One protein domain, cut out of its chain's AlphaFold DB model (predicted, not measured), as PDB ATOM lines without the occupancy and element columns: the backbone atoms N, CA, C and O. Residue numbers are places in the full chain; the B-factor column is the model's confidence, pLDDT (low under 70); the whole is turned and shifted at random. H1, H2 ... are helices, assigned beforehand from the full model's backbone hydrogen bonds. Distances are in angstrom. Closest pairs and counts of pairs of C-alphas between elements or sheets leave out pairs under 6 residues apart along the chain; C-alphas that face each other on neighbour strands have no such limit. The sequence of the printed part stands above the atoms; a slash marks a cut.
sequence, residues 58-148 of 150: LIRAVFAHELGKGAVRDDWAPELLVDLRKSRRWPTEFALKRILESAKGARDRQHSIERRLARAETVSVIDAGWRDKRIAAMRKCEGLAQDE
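AT A GLANCE: This is residues 58 to 148 of the 150 residues of an uncharacterized protein of Pacificibacter marinus (UniProt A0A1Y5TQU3). Two long helices, H4 and H5, make a V that is closed near the short link between them, and three short helices fill its open end. H3 lies between the two arms and touches both, while H1 and H2 pack on the last part of H5 and stay away from H4. The printed part has 91 residues with five named helices, H1 to H5 in that order, and no named strand; the class is all helix. It is compact, with a radius of gyration of the C-alphas of 14.1 A, and spans 41 by 28 by 20 A.

IN THESE COORDINATES: H1 is residues 58 to 64, and its first C-alpha, 58, is at (-44.260, 33.496, -1.628). H2 is residues 66 to 73. H3 is residues 77 to 87, 15.2 A from first to last C-alpha. H4, the longest helix by residues, is residues 93 to 118 and measures 36.5 A, beginning with C-alpha 93 at (-38.516, 22.251, 9.603). H5 is residues 125 to 146, measures 31.9 A and ends with C-alpha 146 at (-46.549, 45.199, 7.774).

HOW THE PARTS SIT: H5 is the hub and touches the four other helices. With residues 141 to 146 alone it touches H1, about perpendicular at 79 degrees; the closest C-alphas, of Phe 63 and Ala 145, are 5.0 A apart. With residues 138 to 145 alone it touches H2 at a steep tilt of 40 degrees, opposite ways, closest at the C-alphas of Lys 69 and Ala 145, 6.3 A apart. With residues 134 to 141 alone it touches H3, about perpendicular at 82 degrees; the closest C-alphas, of Pro 78 and Ala 137, are 5.8 A apart. Residues 127 to 131 of H5 touch residues 110 to 113 of H4 at a steep tilt of 52 degrees, opposite ways, with the closest C-alphas, of Gln 110 and Arg 131, 6.3 A apart. H3 and H4 form a helical hairpin, at a steep tilt of 41 degrees, opposite ways; H4 touches H3 with residues 99 to 103 alone, and the closest C-alphas, of Glu 79 and Ile 99, are 5.9 A apart. H1 and H4 are apart, and so are H2 and H4. In H1, H2, H3, H4 and H5 every pair of O i and N i+4 is within hydrogen-bond range.

THE WHOLE: The two C-alphas farthest apart, of Arg 89 and Ala 120, are 42.7 A apart. The printed part has no cut. The links H1 to H2, H2 to H3 and H3 to H4 are tight, and the link H4 to H5, with 6 residues, is short. The mean pLDDT of the printed part is 89.1, and residues 147 to 148 are under 70.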
ATOM      1  N   LEU A  58     -44.693  34.432  -2.666       84.94
ATOM      2  CA  LEU A  58     -44.260  33.496  -1.628       84.94
ATOM      3  C   LEU A  58     -43.611  34.222  -0.447       84.94
ATOM      4  O   LEU A  58     -43.885  33.887   0.698       84.94
ATOM      5  N   ILE A  59     -42.739  35.196  -0.714       86.69
ATOM      6  CA  ILE A  59     -42.051  35.928   0.353       86.69
ATOM      7  C   ILE A  59     -43.069  36.747   1.142       86.69
ATOM      8  O   ILE A  59     -43.071  36.659   2.363       86.69
ATOM      9  N   ARG A  60     -43.980  37.452   0.462       85.94
ATOM     10  CA  ARG A  60     -45.071  38.185   1.121       85.94
ATOM     11  C   ARG A  60     -45.928  37.260   1.989       85.94
ATOM     12  O   ARG A  60     -46.078  37.522   3.173       85.94
ATOM     13  N   ALA A  61     -46.369  36.123   1.449       87.00
ATOM     14  CA  ALA A  61     -47.168  35.148   2.192       87.00
ATOM     15  C   ALA A  61     -46.433  34.567   3.415       87.00
ATOM     16  O   ALA A  61     -47.029  34.395   4.475       87.00
ATOM     17  N   VAL A  62     -45.130  34.280   3.301       90.62
ATOM     18  CA  VAL A  62     -44.331  33.793   4.438       90.62
ATOM     19  C   VAL A  62     -44.154  34.882   5.499       90.62
ATOM     20  O   VAL A  62     -44.234  34.576   6.690       90.62
ATOM     21  N   PHE A  63     -43.927  36.134   5.088       89.75
ATOM     22  CA  PHE A  63     -43.754  37.265   6.004       89.75
ATOM     23  C   PHE A  63     -45.054  37.702   6.692       89.75
ATOM     24  O   PHE A  63     -45.010  38.105   7.853       89.75
ATOM     25  N   ALA A  64     -46.198  37.524   6.031       88.12
ATOM     26  CA  ALA A  64     -47.526  37.716   6.605       88.12
ATOM     27  C   ALA A  64     -47.936  36.604   7.591       88.12
ATOM     28  O   ALA A  64     -48.714  36.835   8.521       88.12
ATOM     29  N   HIS A  65     -47.405  35.391   7.419       91.44
ATOM     30  CA  HIS A  65     -47.650  34.271   8.325       91.44
ATOM     31  C   HIS A  65     -46.979  34.484   9.696       91.44
ATOM     32  O   HIS A  65     -45.969  35.180   9.822       91.44
ATOM     33  N   GLU A  66     -47.464  33.783  10.726       89.50
ATOM     34  CA  GLU A  66     -46.889  33.791  12.087       89.50
ATOM     35  C   GLU A  66     -45.389  33.466  12.122       89.50
ATOM     36  O   GLU A  66     -44.656  33.918  12.998       89.50
ATOM     37  N   LEU A  67     -44.914  32.722  11.122       90.50
ATOM     38  CA  LEU A  67     -43.505  32.391  10.968       90.50
ATOM     39  C   LEU A  67     -42.664  33.638  10.674       90.50
ATOM     40  O   LEU A  67     -41.643  33.856  11.319       90.50
ATOM     41  N   GLY A  68     -43.091  34.449   9.707       89.44
ATOM     42  CA  GLY A  68     -42.413  35.684   9.338       89.44
ATOM     43  C   GLY A  68     -42.489  36.745  10.426       89.44
ATOM     44  O   GLY A  68     -41.473  37.355  10.756       89.44
ATOM     45  N   LYS A  69     -43.655  36.893  11.065       91.06
ATOM     46  CA  LYS A  69     -43.825  37.767  12.238       91.06
ATOM     47  C   LYS A  69     -42.914  37.348  13.393       91.06
ATOM     48  O   LYS A  69     -42.249  38.193  13.990       91.06
ATOM     49  N   GLY A  70     -42.827  36.045  13.670       91.75
ATOM     50  CA  GLY A  70     -41.883  35.483  14.635       91.75
ATOM     51  C   GLY A  70     -40.427  35.747  14.247       91.75
ATOM     52  O   GLY A  70     -39.622  36.103  15.101       91.75
ATOM     53  N   ALA A  71     -40.095  35.666  12.956       92.81
ATOM     54  CA  ALA A  71     -38.757  35.968  12.456       92.81
ATOM     55  C   ALA A  71     -38.341  37.422  12.662       92.81
ATOM     56  O   ALA A  71     -37.185  37.688  12.993       92.81
ATOM     57  N   VAL A  72     -39.274  38.356  12.491       92.44
ATOM     58  CA  VAL A  72     -39.037  39.774  12.775       92.44
ATOM     59  C   VAL A  72     -38.891  39.994  14.279       92.44
ATOM     60  O   VAL A  72     -37.893  40.563  14.710       92.44
ATOM     61  N   ARG A  73     -39.833  39.482  15.085       90.81
ATOM     62  CA  ARG A  73     -39.820  39.632  16.550       90.81
ATOM     63  C   ARG A  73     -38.539  39.094  17.179       90.81
ATOM     64  O   ARG A  73     -37.985  39.713  18.081       90.81
ATOM     65  N   ASP A  74     -38.087  37.944  16.700       90.00
ATOM     66  CA  ASP A  74     -36.967  37.236  17.292       90.00
ATOM     67  C   ASP A  74     -35.639  37.553  16.569       90.00
ATOM     68  O   ASP A  74     -34.683  36.827  16.794       90.00
ATOM     69  N   ASP A  75     -35.537  38.579  15.715       90.25
ATOM     70  CA  ASP A  75     -34.303  39.019  15.017       90.25
ATOM     71  C   ASP A  75     -33.612  37.947  14.133       90.25
ATOM     72  O   ASP A  75     -32.402  37.700  14.199       90.25
ATOM     73  N   TRP A  76     -34.380  37.249  13.293       93.94
ATOM     74  CA  TRP A  76     -33.849  36.321  12.270       93.94
ATOM     75  C   TRP A  76     -34.522  36.407  10.895       93.94
ATOM     76  O   TRP A  76     -34.284  35.586  10.006       93.94
ATOM     77  N   ALA A  77     -35.351  37.424  10.684       92.44
ATOM     78  CA  ALA A  77     -35.995  37.697   9.407       92.44
ATOM     79  C   ALA A  77     -35.041  37.820   8.189       92.44
ATOM     80  O   ALA A  77     -35.391  37.307   7.123       92.44
ATOM     81  N   PRO A  78     -33.837  38.423   8.279       92.75
ATOM     82  CA  PRO A  78     -32.925  38.550   7.147       92.75
ATOM     83  C   PRO A  78     -32.420  37.190   6.671       92.75
ATOM     84  O   PRO A  78     -32.306  36.960   5.468       92.75
ATOM     85  N   GLU A  79     -32.151  36.267   7.596       94.06
ATOM     86  CA  GLU A  79     -31.749  34.899   7.279       94.06
ATOM     87  C   GLU A  79     -32.880  34.127   6.603       94.06
ATOM     88  O   GLU A  79     -32.639  33.442   5.605       94.06
ATOM     89  N   LEU A  80     -34.115  34.291   7.091       91.75
ATOM     90  CA  LEU A  80     -35.302  33.738   6.442       91.75
ATOM     91  C   LEU A  80     -35.441  34.268   5.011       91.75
ATOM     92  O   LEU A  80     -35.598  33.489   4.073       91.75
ATOM     93  N   LEU A  81     -35.313  35.583   4.818       89.88
ATOM     94  CA  LEU A  81     -35.404  36.213   3.502       89.88
ATOM     95  C   LEU A  81     -34.324  35.695   2.539       89.88
ATOM     96  O   LEU A  81     -34.607  35.443   1.366       89.88
ATOM     97  N   VAL A  82     -33.090  35.513   3.015       89.62
ATOM     98  CA  VAL A  82     -31.994  34.954   2.212       89.62
ATOM     99  C   VAL A  82     -32.279  33.509   1.809       89.62
ATOM    100  O   VAL A  82     -32.038  33.153   0.652       89.62
ATOM    101  N   ASP A  83     -32.786  32.675   2.719       90.38
ATOM    102  CA  ASP A  83     -33.115  31.290   2.382       90.38
ATOM    103  C   ASP A  83     -34.287  31.209   1.401       90.38
ATOM    104  O   ASP A  83     -34.185  30.501   0.402       90.38
ATOM    105  N   LEU A  84     -35.343  32.004   1.599       89.06
ATOM    106  CA  LEU A  84     -36.485  32.082   0.683       89.06
ATOM    107  C   LEU A  84     -36.074  32.516  -0.728       89.06
ATOM    108  O   LEU A  84     -36.564  31.962  -1.713       89.06
ATOM    109  N   ARG A  85     -35.144  33.471  -0.846       84.62
ATOM    110  CA  ARG A  85     -34.597  33.895  -2.147       84.62
ATOM    111  C   ARG A  85     -33.850  32.771  -2.859       84.62
ATOM    112  O   ARG A  85     -33.929  32.666  -4.081       84.62
ATOM    113  N   LYS A  86     -33.143  31.924  -2.107       84.38
ATOM    114  CA  LYS A  86     -32.363  30.804  -2.652       84.38
ATOM    115  C   LYS A  86     -33.234  29.596  -2.985       84.38
ATOM    116  O   LYS A  86     -33.105  29.031  -4.065       84.38
ATOM    117  N   SER A  87     -34.090  29.185  -2.055       84.06
ATOM    118  CA  SER A  87     -34.880  27.958  -2.160       84.06
ATOM    119  C   SER A  87     -36.150  28.150  -2.985       84.06
ATOM    120  O   SER A  87     -36.609  27.191  -3.606       84.06
ATOM    121  N   ARG A  88     -36.709  29.373  -3.006       83.06
ATOM    122  CA  ARG A  88     -38.009  29.722  -3.610       83.06
ATOM    123  C   ARG A  88     -39.129  28.755  -3.209       83.06
ATOM    124  O   ARG A  88     -40.001  28.431  -4.011       83.06
ATOM    125  N   ARG A  89     -39.084  28.261  -1.970       85.25
ATOM    126  CA  ARG A  89     -40.044  27.305  -1.405       85.25
ATOM    127  C   ARG A  89     -40.442  27.732  -0.004       85.25
ATOM    128  O   ARG A  89     -39.704  28.460   0.655       85.25
ATOM    129  N   TRP A  90     -41.596  27.249   0.450       87.38
ATOM    130  CA  TRP A  90     -41.977  27.394   1.849       87.38
ATOM    131  C   TRP A  90     -40.931  26.696   2.739       87.38
ATOM    132  O   TRP A  90     -40.517  25.577   2.416       87.38
ATOM    133  N   PRO A  91     -40.471  27.336   3.824       88.25
ATOM    134  CA  PRO A  91     -39.422  26.786   4.668       88.25
ATOM    135  C   PRO A  91     -39.915  25.526   5.387       88.25
ATOM    136  O   PRO A  91     -40.954  25.525   6.045       88.25
ATOM    137  N   THR A  92     -39.158  24.439   5.248       91.31
ATOM    138  CA  THR A  92     -39.388  23.182   5.970       91.31
ATOM    139  C   THR A  92     -38.753  23.235   7.358       91.31
ATOM    140  O   THR A  92     -37.868  24.052   7.603       91.31
ATOM    141  N   GLU A  93     -39.119  22.324   8.260       89.75
ATOM    142  CA  GLU A  93     -38.516  22.251   9.603       89.75
ATOM    143  C   GLU A  93     -36.984  22.140   9.565       89.75
ATOM    144  O   GLU A  93     -36.281  22.756  10.365       89.75
ATOM    145  N   PHE A  94     -36.447  21.390   8.597       89.00
ATOM    146  CA  PHE A  94     -35.006  21.282   8.392       89.00
ATOM    147  C   PHE A  94     -34.383  22.616   7.951       89.00
ATOM    148  O   PHE A  94     -33.338  23.015   8.469       89.00
ATOM    149  N   ALA A  95     -35.031  23.332   7.025       90.00
ATOM    150  CA  ALA A  95     -34.577  24.653   6.604       90.00
ATOM    151  C   ALA A  95     -34.611  25.648   7.773       90.00
ATOM    152  O   ALA A  95     -33.640  26.375   7.968       90.00
ATOM    153  N   LEU A  96     -35.668  25.617   8.590       92.94
ATOM    154  CA  LEU A  96     -35.814  26.470   9.770       92.94
ATOM    155  C   LEU A  96     -34.693  26.263  10.785       92.94
ATOM    156  O   LEU A  96     -34.117  27.246  11.242       92.94
ATOM    157  N   LYS A  97     -34.315  25.014  11.086       93.44
ATOM    158  CA  LYS A  97     -33.176  24.733  11.982       93.44
ATOM    159  C   LYS A  97     -31.894  25.410  11.488       93.44
ATOM    160  O   LYS A  97     -31.274  26.163  12.232       93.44
ATOM    161  N   ARG A  98     -31.565  25.234  10.207       93.38
ATOM    162  CA  ARG A  98     -30.377  25.840   9.588       93.38
ATOM    163  C   ARG A  98     -30.439  27.373   9.554       93.38
ATOM    164  O   ARG A  98     -29.422  28.035   9.754       93.38
ATOM    165  N   ILE A  99     -31.618  27.943   9.295       93.31
ATOM    166  CA  ILE A  99     -31.841  29.398   9.319       93.31
ATOM    167  C   ILE A  99     -31.576  29.944  10.725       93.31
ATOM    168  O   ILE A  99     -30.848  30.924  10.866       93.31
ATOM    169  N   LEU A 100     -32.108  29.291  11.761       93.12
ATOM    170  CA  LEU A 100     -31.921  29.701  13.152       93.12
ATOM    171  C   LEU A 100     -30.456  29.593  13.598       93.12
ATOM    172  O   LEU A 100     -29.963  30.489  14.280       93.12
ATOM    173  N   GLU A 101     -29.737  28.551  13.177       93.31
ATOM    174  CA  GLU A 101     -28.294  28.429  13.433       93.31
ATOM    175  C   GLU A 101     -27.499  29.567  12.778       93.31
ATOM    176  O   GLU A 101     -26.665  30.201  13.429       93.31
ATOM    177  N   SER A 102     -27.801  29.884  11.514       90.50
ATOM    178  CA  SER A 102     -27.198  31.025  10.815       90.50
ATOM    179  C   SER A 102     -27.518  32.347  11.515       90.50
ATOM    180  O   SER A 102     -26.641  33.201  11.665       90.50
ATOM    181  N   ALA A 103     -28.761  32.517  11.967       93.44
ATOM    182  CA  ALA A 103     -29.201  33.729  12.637       93.44
ATOM    183  C   ALA A 103     -28.522  33.907  13.994       93.44
ATOM    184  O   ALA A 103     -28.130  35.019  14.334       93.44
ATOM    185  N   LYS A 104     -28.307  32.821  14.742       93.19
ATOM    186  CA  LYS A 104     -27.554  32.861  15.998       93.19
ATOM    187  C   LYS A 104     -26.144  33.413  15.780       93.19
ATOM    188  O   LYS A 104     -25.754  34.363  16.453       93.19
ATOM    189  N   GLY A 105     -25.417  32.895  14.787       91.50
ATOM    190  CA  GLY A 105     -24.074  33.389  14.456       91.50
ATOM    191  C   GLY A 105     -24.064  34.860  14.023       91.50
ATOM    192  O   GLY A 105     -23.172  35.621  14.405       91.50
ATOM    193  N   ALA A 106     -25.079  35.292  13.269       90.31
ATOM    194  CA  ALA A 106     -25.233  36.692  12.891       90.31
ATOM    195  C   ALA A 106     -25.520  37.591  14.107       90.31
ATOM    196  O   ALA A 106     -24.887  38.636  14.252       90.31
ATOM    197  N   ARG A 107     -26.404  37.178  15.019       91.06
ATOM    198  CA  ARG A 107     -26.706  37.926  16.250       91.06
ATOM    199  C   ARG A 107     -25.502  38.047  17.165       91.06
ATOM    200  O   ARG A 107     -25.202  39.142  17.634       91.06
ATOM    201  N   ASP A 108     -24.762  36.960  17.361       92.44
ATOM    202  CA  ASP A 108     -23.541  36.974  18.167       92.44
ATOM    203  C   ASP A 108     -22.507  37.950  17.586       92.44
ATOM    204  O   ASP A 108     -21.882  38.727  18.321       92.44
ATOM    205  N   ARG A 109     -22.376  37.986  16.251       92.31
ATOM    206  CA  ARG A 109     -21.529  38.964  15.558       92.31
ATOM    207  C   ARG A 109     -22.024  40.395  15.766       92.31
ATOM    208  O   ARG A 109     -21.212  41.262  16.086       92.31
ATOM    209  N   GLN A 110     -23.323  40.649  15.619       91.31
ATOM    210  CA  GLN A 110     -23.900  41.978  15.824       91.31
ATOM    211  C   GLN A 110     -23.690  42.468  17.259       91.31
ATOM    212  O   GLN A 110     -23.144  43.553  17.448       91.31
ATOM    213  N   HIS A 111     -24.013  41.652  18.264       91.75
ATOM    214  CA  HIS A 111     -23.779  41.984  19.668       91.75
ATOM    215  C   HIS A 111     -22.298  42.221  19.975       91.75
ATOM    216  O   HIS A 111     -21.955  43.066  20.800       91.75
ATOM    217  N   SER A 112     -21.387  41.483  19.336       92.81
ATOM    218  CA  SER A 112     -19.949  41.732  19.465       92.81
ATOM    219  C   SER A 112     -19.569  43.125  18.951       92.81
ATOM    220  O   SER A 112     -18.900  43.882  19.653       92.81
ATOM    221  N   ILE A 113     -20.055  43.496  17.763       92.19
ATOM    222  CA  ILE A 113     -19.808  44.809  17.155       92.19
ATOM    223  C   ILE A 113     -20.404  45.929  18.015       92.19
ATOM    224  O   ILE A 113     -19.721  46.904  18.315       92.19
ATOM    225  N   GLU A 114     -21.650  45.778  18.457       90.88
ATOM    226  CA  GLU A 114     -22.349  46.786  19.258       90.88
ATOM    227  C   GLU A 114     -21.702  46.995  20.625       90.88
ATOM    228  O   GLU A 114     -21.547  48.136  21.053       90.88
ATOM    229  N   ARG A 115     -21.232  45.926  21.283       92.69
ATOM    230  CA  ARG A 115     -20.480  46.047  22.541       92.69
ATOM    231  C   ARG A 115     -19.176  46.822  22.370       92.69
ATOM    232  O   ARG A 115     -18.840  47.612  23.248       92.69
ATOM    233  N   ARG A 116     -18.458  46.618  21.263       90.69
ATOM    234  CA  ARG A 116     -17.222  47.358  20.956       90.69
ATOM    235  C   ARG A 116     -17.519  48.836  20.701       90.69
ATOM    236  O   ARG A 116     -16.877  49.695  21.297       90.69
ATOM    237  N   LEU A 117     -18.555  49.135  19.912       89.12
ATOM    238  CA  LEU A 117     -19.002  50.514  19.675       89.12
ATOM    239  C   LEU A 117     -19.442  51.214  20.969       89.12
ATOM    240  O   LEU A 117     -19.069  52.362  21.193       89.12
ATOM    241  N   ALA A 118     -20.178  50.527  21.847       90.56
ATOM    242  CA  ALA A 118     -20.636  51.080  23.125       90.56
ATOM    243  C   ALA A 118     -19.482  51.436  24.078       90.56
ATOM    244  O   ALA A 118     -19.628  52.307  24.931       90.56
ATOM    245  N   ARG A 119     -18.327  50.781  23.923       93.12
ATOM    246  CA  ARG A 119     -17.093  51.062  24.671       93.12
ATOM    247  C   ARG A 119     -16.193  52.098  23.990       93.12
ATOM    248  O   ARG A 119     -15.075  52.305  24.447       93.12
ATOM    249  N   ALA A 120     -16.664  52.718  22.905       88.56
ATOM    250  CA  ALA A 120     -15.876  53.589  22.033       88.56
ATOM    251  C   ALA A 120     -14.592  52.918  21.496       88.56
ATOM    252  O   ALA A 120     -13.610  53.589  21.185       88.56
ATOM    253  N   GLU A 121     -14.595  51.587  21.375       90.31
ATOM    254  CA  GLU A 121     -13.495  50.845  20.766       90.31
ATOM    255  C   GLU A 121     -13.544  50.969  19.240       90.31
ATOM    256  O   GLU A 121     -14.609  51.031  18.620       90.31
ATOM    257  N   THR A 122     -12.371  50.916  18.611       86.56
ATOM    258  CA  THR A 122     -12.268  50.907  17.152       86.56
ATOM    259  C   THR A 122     -12.880  49.627  16.583       86.56
ATOM    260  O   THR A 122     -12.422  48.511  16.853       86.56
ATOM    261  N   VAL A 123     -13.904  49.790  15.746       88.62
ATOM    262  CA  VAL A 123     -14.510  48.728  14.936       88.62
ATOM    263  C   VAL A 123     -14.023  48.865  13.498       88.62
ATOM    264  O   VAL A 123     -13.865  49.972  12.987       88.62
ATOM    265  N   SER A 124     -13.753  47.735  12.841       91.69
ATOM    266  CA  SER A 124     -13.312  47.748  11.448       91.69
ATOM    267  C   SER A 124     -14.408  48.317  10.535       91.69
ATOM    268  O   SER A 124     -15.598  48.096  10.765       91.69
ATOM    269  N   VAL A 125     -14.021  48.996   9.453       88.12
ATOM    270  CA  VAL A 125     -14.973  49.503   8.442       88.12
ATOM    271  C   VAL A 125     -15.827  48.366   7.860       88.12
ATOM    272  O   VAL A 125     -17.006  48.552   7.566       88.12
ATOM    273  N   ILE A 126     -15.251  47.164   7.748       89.12
ATOM    274  CA  ILE A 126     -15.943  45.964   7.265       89.12
ATOM    275  C   ILE A 126     -17.056  45.546   8.232       89.12
ATOM    276  O   ILE A 126     -18.170  45.262   7.794       89.12
ATOM    277  N   ASP A 127     -16.777  45.515   9.535       89.69
ATOM    278  CA  ASP A 127     -17.761  45.132  10.549       89.69
ATOM    279  C   ASP A 127     -18.858  46.186  10.715       89.69
ATOM    280  O   ASP A 127     -20.034  45.832  10.794       89.69
ATOM    281  N   ALA A 128     -18.496  47.472  10.692       88.44
ATOM    282  CA  ALA A 128     -19.465  48.564  10.716       88.44
ATOM    283  C   ALA A 128     -20.408  48.486   9.502       88.44
ATOM    284  O   ALA A 128     -21.627  48.429   9.658       88.44
ATOM    285  N   GLY A 129     -19.848  48.335   8.296       90.50
ATOM    286  CA  GLY A 129     -20.638  48.178   7.076       90.50
ATOM    287  C   GLY A 129     -21.481  46.896   7.050       90.50
ATOM    288  O   GLY A 129     -22.572  46.883   6.481       90.50
ATOM    289  N   TRP A 130     -21.014  45.808   7.671       92.38
ATOM    290  CA  TRP A 130     -21.813  44.590   7.832       92.38
ATOM    291  C   TRP A 130     -23.017  44.824   8.756       92.38
ATOM    292  O   TRP A 130     -24.131  44.429   8.403       92.38
ATOM    293  N   ARG A 131     -22.818  45.506   9.893       91.56
ATOM    294  CA  ARG A 131     -23.897  45.861  10.826       91.56
ATOM    295  C   ARG A 131     -24.951  46.726  10.139       91.56
ATOM    296  O   ARG A 131     -26.138  46.419  10.226       91.56
ATOM    297  N   ASP A 132     -24.529  47.757   9.416       90.12
ATOM    298  CA  ASP A 132     -25.456  48.674   8.743       90.12
ATOM    299  C   ASP A 132     -26.287  47.959   7.672       90.12
ATOM    300  O   ASP A 132     -27.502  48.149   7.586       90.12
ATOM    301  N   LYS A 133     -25.664  47.050   6.908       89.25
ATOM    302  CA  LYS A 133     -26.379  46.187   5.955       89.25
ATOM    303  C   LYS A 133     -27.405  45.293   6.644       89.25
ATOM    304  O   LYS A 133     -28.502  45.121   6.114       89.25
ATOM    305  N   ARG A 134     -27.071  44.724   7.808       90.81
ATOM    306  CA  ARG A 134     -28.002  43.894   8.584       90.81
ATOM    307  C   ARG A 134     -29.196  44.709   9.079       90.81
ATOM    308  O   ARG A 134     -30.326  44.268   8.900       90.81
ATOM    309  N   ILE A 135     -28.968  45.914   9.603       90.19
ATOM    310  CA  ILE A 135     -30.040  46.822  10.042       90.19
ATOM    311  C   ILE A 135     -30.949  47.206   8.870       90.19
ATOM    312  O   ILE A 135     -32.171  47.164   8.991       90.19
ATOM    313  N   ALA A 136     -30.373  47.539   7.713       89.19
ATOM    314  CA  ALA A 136     -31.154  47.834   6.515       89.19
ATOM    315  C   ALA A 136     -31.990  46.624   6.055       89.19
ATOM    316  O   ALA A 136     -33.146  46.780   5.660       89.19
ATOM    317  N   ALA A 137     -31.432  45.411   6.135       88.38
ATOM    318  CA  ALA A 137     -32.151  44.184   5.808       88.38
ATOM    319  C   ALA A 137     -33.290  43.887   6.795       88.38
ATOM    320  O   ALA A 137     -34.365  43.490   6.352       88.38
ATOM    321  N   MET A 138     -33.087  44.121   8.098       90.38
ATOM    322  CA  MET A 138     -34.137  44.006   9.120       90.38
ATOM    323  C   MET A 138     -35.308  44.939   8.824       90.38
ATOM    324  O   MET A 138     -36.430  44.465   8.678       90.38
ATOM    325  N   ARG A 139     -35.037  46.231   8.599       88.88
ATOM    326  CA  ARG A 139     -36.067  47.226   8.245       88.88
ATOM    327  C   ARG A 139     -36.866  46.831   7.007       88.88
ATOM    328  O   ARG A 139     -38.075  47.020   6.941       88.88
ATOM    329  N   LYS A 140     -36.192  46.245   6.014       86.56
ATOM    330  CA  LYS A 140     -36.861  45.724   4.818       86.56
ATOM    331  C   LYS A 140     -37.800  44.560   5.143       86.56
ATOM    332  O   LYS A 140     -38.879  44.479   4.570       86.56
ATOM    333  N   CYS A 141     -37.395  43.661   6.036       89.12
ATOM    334  CA  CYS A 141     -38.237  42.547   6.460       89.12
ATOM    335  C   CYS A 141     -39.422  43.002   7.322       89.12
ATOM    336  O   CYS A 141     -40.505  42.443   7.194       89.12
ATOM    337  N   GLU A 142     -39.231  44.022   8.159       88.00
ATOM    338  CA  GLU A 142     -40.308  44.656   8.927       88.00
ATOM    339  C   GLU A 142     -41.383  45.225   7.996       88.00
ATOM    340  O   GLU A 142     -42.559  44.933   8.188       88.00
ATOM    341  N   GLY A 143     -40.985  45.936   6.933       85.00
ATOM    342  CA  GLY A 143     -41.922  46.426   5.916       85.00
ATOM    343  C   GLY A 143     -42.725  45.298   5.257       85.00
ATOM    344  O   GLY A 143     -43.943  45.387   5.152       85.00
ATOM    345  N   LEU A 144     -42.071  44.182   4.914       83.94
ATOM    346  CA  LEU A 144     -42.746  43.008   4.339       83.94
ATOM    347  C   LEU A 144     -43.760  42.354   5.292       83.94
ATOM    348  O   LEU A 144     -44.719  41.751   4.821       83.94
ATOM    349  N   ALA A 145     -43.548  42.443   6.606       83.44
ATOM    350  CA  ALA A 145     -44.479  41.919   7.605       83.44
ATOM    351  C   ALA A 145     -45.655  42.875   7.896       83.44
ATOM    352  O   ALA A 145     -46.653  42.441   8.469       83.44
ATOM    353  N   GLN A 146     -45.540  44.158   7.529       77.19
ATOM    354  CA  GLN A 146     -46.549  45.199   7.774       77.19
ATOM    355  C   GLN A 146     -47.429  45.517   6.551       77.19
ATOM    356  O   GLN A 146     -48.573  45.925   6.736       77.19
ATOM    357  N   ASP A 147     -46.939  45.289   5.329       64.12
ATOM    358  CA  ASP A 147     -47.608  45.638   4.057       64.12
ATOM    359  C   ASP A 147     -48.965  44.931   3.790       64.12
ATOM    360  O   ASP A 147     -49.632  45.267   2.818       64.12
ATOM    361  N   GLU A 148     -49.415  43.982   4.623       50.28
ATOM    362  CA  GLU A 148     -50.763  43.370   4.534       50.28
ATOM    363  C   GLU A 148     -51.808  43.992   5.486       50.28
ATOM    364  O   GLU A 148     -52.930  43.499   5.588       50.28
TER     365      GLU A 148